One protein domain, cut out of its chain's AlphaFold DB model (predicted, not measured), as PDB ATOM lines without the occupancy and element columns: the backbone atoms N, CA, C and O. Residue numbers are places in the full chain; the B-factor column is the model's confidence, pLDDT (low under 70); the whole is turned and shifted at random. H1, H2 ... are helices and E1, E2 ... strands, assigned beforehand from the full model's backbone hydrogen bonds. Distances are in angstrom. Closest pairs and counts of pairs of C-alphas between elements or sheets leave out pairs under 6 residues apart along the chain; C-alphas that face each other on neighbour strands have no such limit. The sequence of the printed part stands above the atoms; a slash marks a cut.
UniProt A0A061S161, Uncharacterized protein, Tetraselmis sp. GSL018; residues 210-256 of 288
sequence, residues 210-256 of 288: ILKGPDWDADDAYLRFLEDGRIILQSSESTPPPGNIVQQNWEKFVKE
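This is residues 210 to 256 of the 288 residues of an uncharacterized protein of Tetraselmis sp. GSL018 (UniProt A0A061S161). Picture a small sheet of three short strands, E1, E3 and E2 side by side, with one helix, H1, sticking out from it as a long arm that makes much of the length. The hairpin of E2 and E3 makes most of the sheet, and E1 runs along the other side of E3. The printed part has 47 residues, with three named strands and then one named helix along the chain, E1 E2 E3 H1. The sheet's order is E1 E3 E2, mixed, and the class is mixed, helices and strands. The whole is loose, with a radius of gyration of the C-alphas of 12.6 A, and elongated, spanning 38 by 22 by 14 A.

Begin in the sheet with E3, residues 231 to 235, which runs 13.4 A from C-alpha 231 at (117.001, 85.980, 89.084). E2, residues 221 to 225, is 13.2 A long, and E1, residues 210 to 212, is 6.5 A. Then find C-alpha 242 at (117.937, 103.618, 98.014); from there H1, residues 242 to 255, runs 20.1 A to C-alpha 255 at (114.619, 92.600, 114.450).

Look first at E3, the inner strand. E2 is its antiparallel neighbour at 146 degrees between directions, where N 224 and O 232 are 2.8 A apart, within hydrogen-bond range. E1 is its parallel neighbour at 31 degrees, where N 211 and O 231 are 2.9 A apart, also within range. H1 is not on the sheet, with 0 pairs of C-alphas within 10 A. In H1 every O i to N i+4 pair is within hydrogen-bond range.

Look for the two C-alphas farthest apart at Asp 219 and Glu 256, 38.5 A. The printed part has no cut and no long link. Residues 241 to 247 and 249 to 256 stand free. Mean pLDDT of the printed part is 74.8, and residues 238 to 255 are under 70.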
ATOM      1  N   ILE A 210     113.542  82.217  86.324       91.81
ATOM      2  CA  ILE A 210     113.427  83.673  86.366       91.81
ATOM      3  C   ILE A 210     112.059  84.049  86.921       91.81
ATOM      4  O   ILE A 210     111.021  83.835  86.293       91.81
ATOM      5  N   LEU A 211     112.072  84.668  88.095       90.62
ATOM      6  CA  LEU A 211     110.868  85.149  88.750       90.62
ATOM      7  C   LEU A 211     110.426  86.466  88.116       90.62
ATOM      8  O   LEU A 211     111.216  87.397  87.964       90.62
ATOM      9  N   LYS A 212     109.145  86.580  87.775       87.44
ATOM     10  CA  LYS A 212     108.572  87.831  87.267       87.44
ATOM     11  C   LYS A 212     108.101  88.680  88.443       87.44
ATOM     12  O   LYS A 212     107.299  88.219  89.254       87.44
ATOM     13  N   GLY A 213     108.617  89.904  88.550       81.56
ATOM     14  CA  GLY A 213     108.144  90.882  89.529       81.56
ATOM     15  C   GLY A 213     106.678  91.267  89.281       81.56
ATOM     16  O   GLY A 213     106.197  91.106  88.163       81.56
ATOM     17  N   PRO A 214     105.954  91.779  90.292       77.31
ATOM     18  CA  PRO A 214     104.531  92.110  90.164       77.31
ATOM     19  C   PRO A 214     104.253  93.175  89.093       77.31
ATOM     20  O   PRO A 214     103.275  93.054  88.363       77.31
ATOM     21  N   ASP A 215     105.155  94.149  88.946       78.00
ATOM     22  CA  ASP A 215     105.011  95.293  88.036       78.00
ATOM     23  C   ASP A 215     105.959  95.197  86.828       78.00
ATOM     24  O   ASP A 215     106.476  96.204  86.339       78.00
ATOM     25  N   TRP A 216     106.273  93.977  86.375       79.62
ATOM     26  CA  TRP A 216     107.153  93.796  85.221       79.62
ATOM     27  C   TRP A 216     106.463  94.258  83.924       79.62
ATOM     28  O   TRP A 216     105.332  93.872  83.630       79.62
ATOM     29  N   ASP A 217     107.172  95.063  83.133       79.69
ATOM     30  CA  ASP A 217     106.766  95.500  81.795       79.69
ATOM     31  C   ASP A 217     107.842  95.057  80.800       79.69
ATOM     32  O   ASP A 217     109.026  95.314  81.012       79.69
ATOM     33  N   ALA A 218     107.445  94.391  79.714       78.38
ATOM     34  CA  ALA A 218     108.359  93.923  78.678       78.38
ATOM     35  C   ALA A 218     109.145  95.066  78.010       78.38
ATOM     36  O   ALA A 218     110.266  94.843  77.549       78.38
ATOM     37  N   ASP A 219     108.588  96.281  77.959       81.19
ATOM     38  CA  ASP A 219     109.249  97.417  77.316       81.19
ATOM     39  C   ASP A 219     110.368  98.048  78.168       81.19
ATOM     40  O   ASP A 219     111.305  98.622  77.592       81.19
ATOM     41  N   ASP A 220     110.316  97.870  79.495       82.62
ATOM     42  CA  ASP A 220     111.261  98.404  80.496       82.62
ATOM     43  C   ASP A 220     111.828  97.319  81.438       82.62
ATOM     44  O   ASP A 220     112.249  97.583  82.566       82.62
ATOM     45  N   ALA A 221     111.837  96.065  80.989       82.69
ATOM     46  CA  ALA A 221     112.326  94.968  81.805       82.69
ATOM     47  C   ALA A 221     113.852  95.027  81.974       82.69
ATOM     48  O   ALA A 221     114.600  95.242  81.016       82.69
ATOM     49  N   TYR A 222     114.325  94.731  83.181       85.19
ATOM     50  CA  TYR A 222     115.714  94.389  83.456       85.19
ATOM     51  C   TYR A 222     115.797  93.159  84.361       85.19
ATOM     52  O   TYR A 222     114.888  92.857  85.138       85.19
ATOM     53  N   LEU A 223     116.912  92.440  84.240       88.69
ATOM     54  CA  LEU A 223     117.230  91.302  85.090       88.69
ATOM     55  C   LEU A 223     118.000  91.782  86.318       88.69
ATOM     56  O   LEU A 223     119.020  92.466  86.199       88.69
ATOM     57  N   ARG A 224     117.509  91.403  87.494       88.81
ATOM     58  CA  ARG A 224     118.182  91.571  88.775       88.81
ATOM     59  C   ARG A 224     118.679  90.215  89.256       88.81
ATOM     60  O   ARG A 224     117.887  89.293  89.432       88.81
ATOM     61  N   PHE A 225     119.977  90.133  89.506       89.81
ATOM     62  CA  PHE A 225     120.628  88.965  90.089       89.81
ATOM     63  C   PHE A 225     120.794  89.182  91.590       89.81
ATOM     64  O   PHE A 225     121.332  90.211  92.008       89.81
ATOM     65  N   LEU A 226     120.309  88.242  92.395       87.56
ATOM     66  CA  LEU A 226     120.374  88.317  93.850       87.56
ATOM     67  C   LEU A 226     121.543  87.503  94.408       87.56
ATOM     68  O   LEU A 226     122.088  86.615  93.752       87.56
ATOM     69  N   GLU A 227     121.922  87.822  95.643       86.69
ATOM     70  CA  GLU A 227     122.979  87.122  96.375       86.69
ATOM     71  C   GLU A 227     122.661  85.638  96.580       86.69
ATOM     72  O   GLU A 227     123.552  84.800  96.482       86.69
ATOM     73  N   ASP A 228     121.389  85.299  96.785       86.06
ATOM     74  CA  ASP A 228     120.925  83.924  96.984       86.06
ATOM     75  C   ASP A 228     120.784  83.114  95.681       86.06
ATOM     76  O   ASP A 228     120.223  82.021  95.688       86.06
ATOM     77  N   GLY A 229     121.280  83.639  94.557       88.69
ATOM     78  CA  GLY A 229     121.260  82.958  93.263       88.69
ATOM     79  C   GLY A 229     119.988  83.184  92.444       88.69
ATOM     80  O   GLY A 229     119.956  82.827  91.264       88.69
ATOM     81  N   ARG A 230     118.943  83.796  93.021       90.56
ATOM     82  CA  ARG A 230     117.689  84.051  92.299       90.56
ATOM     83  C   ARG A 230     117.847  85.149  91.253       90.56
ATOM     84  O   ARG A 230     118.569  86.131  91.438       90.56
ATOM     85  N   ILE A 231     117.075  85.013  90.178       92.06
ATOM     86  CA  ILE A 231     117.001  85.980  89.084       92.06
ATOM     87  C   ILE A 231     115.578  86.526  89.031       92.06
ATOM     88  O   ILE A 231     114.616  85.759  88.966       92.06
ATOM     89  N   ILE A 232     115.437  87.849  89.064       90.75
ATOM     90  CA  ILE A 232     114.136  88.520  89.011       90.75
ATOM     91  C   ILE A 232     114.080  89.437  87.793       90.75
ATOM     92  O   ILE A 232     114.960  90.271  87.594       90.75
ATOM     93  N   LEU A 233     113.021  89.313  87.001       89.12
ATOM     94  CA  LEU A 233     112.672  90.248  85.940       89.12
ATOM     95  C   LEU A 233     111.798  91.369  86.519       89.12
ATOM     96  O   LEU A 233     110.708  91.098  87.028       89.12
ATOM     97  N   GLN A 234     112.264  92.615  86.461       86.81
ATOM     98  CA  GLN A 234     111.585  93.771  87.061       86.81
ATOM     99  C   GLN A 234     111.573  94.979  86.116       86.81
ATOM    100  O   GLN A 234     112.371  95.043  85.187       86.81
ATOM    101  N   SER A 235     110.671  95.933  86.359       85.00
ATOM    102  CA  SER A 235     110.662  97.258  85.714       85.00
ATOM    103  C   SER A 235     111.472  98.265  86.527       85.00
ATOM    104  O   SER A 235     111.651  98.079  87.737       85.00
ATOM    105  N   SER A 236     111.978  99.339  85.903       76.44
ATOM    106  CA  SER A 236     112.810 100.351  86.591       76.44
ATOM    107  C   SER A 236     112.136 100.931  87.840       76.44
ATOM    108  O   SER A 236     112.805 101.176  88.850       76.44
ATOM    109  N   GLU A 237     110.810 101.036  87.801       74.81
ATOM    110  CA  GLU A 237     109.945 101.528  88.874       74.81
ATOM    111  C   GLU A 237     109.834 100.565  90.068       74.81
ATOM    112  O   GLU A 237     109.619 101.006  91.193       74.81
ATOM    113  N   SER A 238     110.071  99.265  89.858       65.88
ATOM    114  CA  SER A 238     110.013  98.228  90.901       65.88
ATOM    115  C   SER A 238     111.199  98.261  91.872       65.88
ATOM    116  O   SER A 238     111.262  97.447  92.794       65.88
ATOM    117  N   THR A 239     112.179  99.146  91.664       61.41
ATOM    118  CA  THR A 239     113.361  99.236  92.529       61.41
ATOM    119  C   THR A 239     113.062 100.095  93.755       61.41
ATOM    120  O   THR A 239     112.759 101.280  93.604       61.41
ATOM    121  N   PRO A 240     113.284  99.551  94.967       56.44
ATOM    122  CA  PRO A 240     113.631 100.284  96.158       56.44
ATOM    123  C   PRO A 240     114.233 101.663  95.927       56.44
ATOM    124  O   PRO A 240     115.385 101.663  95.484       56.44
ATOM    125  N   PRO A 241     113.620 102.824  96.218       54.47
ATOM    126  CA  PRO A 241     114.435 104.019  96.389       54.47
ATOM    127  C   PRO A 241     115.552 103.674  97.391       54.47
ATOM    128  O   PRO A 241     115.248 103.037  98.400       54.47
ATOM    129  N   PRO A 242     116.822 104.055  97.167       49.03
ATOM    130  CA  PRO A 242     117.937 103.618  98.014       49.03
ATOM    131  C   PRO A 242     117.710 103.837  99.520       49.03
ATOM    132  O   PRO A 242     118.158 103.038 100.335       49.03
ATOM    133  N   GLY A 243     116.953 104.878  99.896       47.62
ATOM    134  CA  GLY A 243     116.565 105.134 101.288       47.62
ATOM    135  C   GLY A 243     115.667 104.053 101.904       47.62
ATOM    136  O   GLY A 243     115.824 103.737 103.078       47.62
ATOM    137  N   ASN A 244     114.792 103.430 101.114       51.50
ATOM    138  CA  ASN A 244     113.904 102.365 101.582       51.50
ATOM    139  C   ASN A 244     114.660 101.050 101.801       51.50
ATOM    140  O   ASN A 244     114.294 100.286 102.685       51.50
ATOM    141  N   ILE A 245     115.727 100.798 101.038       56.06
ATOM    142  CA  ILE A 245     116.575  99.606 101.199       56.06
ATOM    143  C   ILE A 245     117.397  99.715 102.484       56.06
ATOM    144  O   ILE A 245     117.415  98.790 103.289       56.06
ATOM    145  N   VAL A 246     117.996 100.886 102.734       55.03
ATOM    146  CA  VAL A 246     118.695 101.169 103.999       55.03
ATOM    147  C   VAL A 246     117.742 101.030 105.186       55.03
ATOM    148  O   VAL A 246     118.107 100.428 106.192       55.03
ATOM    149  N   GLN A 247     116.511 101.529 105.063       56.06
ATOM    150  CA  GLN A 247     115.507 101.399 106.114       56.06
ATOM    151  C   GLN A 247     115.093  99.936 106.352       56.06
ATOM    152  O   GLN A 247     115.039  99.508 107.498       56.06
ATOM    153  N   GLN A 248     114.864  99.147 105.299       58.34
ATOM    154  CA  GLN A 248     114.517  97.727 105.425       58.34
ATOM    155  C   GLN A 248     115.656  96.897 106.027       58.34
ATOM    156  O   GLN A 248     115.413  96.069 106.905       58.34
ATOM    157  N   ASN A 249     116.899  97.149 105.612       60.19
ATOM    158  CA  ASN A 249     118.077  96.483 106.166       60.19
ATOM    159  C   ASN A 249     118.305  96.884 107.632       60.19
ATOM    160  O   ASN A 249     118.615  96.028 108.458       60.19
ATOM    161  N   TRP A 250     118.068  98.152 107.985       59.66
ATOM    162  CA  TRP A 250     118.096  98.619 109.372       59.66
ATOM    163  C   TRP A 250     117.011  97.955 110.228       59.66
ATOM    164  O   TRP A 250     117.290  97.456 111.315       59.66
ATOM    165  N   GLU A 251     115.778  97.884 109.732       66.19
ATOM    166  CA  GLU A 251     114.669  97.223 110.426       66.19
ATOM    167  C   GLU A 251     114.917  95.720 110.614       66.19
ATOM    168  O   GLU A 251     114.564  95.165 111.656       66.19
ATOM    169  N   LYS A 252     115.550  95.063 109.635       65.94
ATOM    170  CA  LYS A 252     115.961  93.659 109.729       65.94
ATOM    171  C   LYS A 252     117.075  93.469 110.764       65.94
ATOM    172  O   LYS A 252     116.926  92.627 111.642       65.94
ATOM    173  N   PHE A 253     118.110  94.312 110.743       66.00
ATOM    174  CA  PHE A 253     119.185  94.324 111.742       66.00
ATOM    175  C   PHE A 253     118.655  94.522 113.174       66.00
ATOM    176  O   PHE A 253     119.071  93.825 114.099       66.00
ATOM    177  N   VAL A 254     117.685  95.423 113.359       68.88
ATOM    178  CA  VAL A 254     117.017  95.638 114.653       68.88
ATOM    179  C   VAL A 254     116.205  94.406 115.075       68.88
ATOM    180  O   VAL A 254     116.271  94.002 116.234       68.88
ATOM    181  N   LYS A 255     115.456  93.781 114.157       68.38
ATOM    182  CA  LYS A 255     114.619  92.600 114.450       68.38
ATOM    183  C   LYS A 255     115.418  91.328 114.725       68.38
ATOM    184  O   LYS A 255     114.991  90.526 115.548       68.38
ATOM    185  N   GLU A 256     116.550  91.143 114.059       72.12
ATOM    186  CA  GLU A 256     117.434  89.981 114.228       72.12
ATOM    187  C   GLU A 256     118.371  90.123 115.442       72.12
ATOM    188  O   GLU A 256     119.232  89.278 115.670       72.12
TER     189      GLU A 256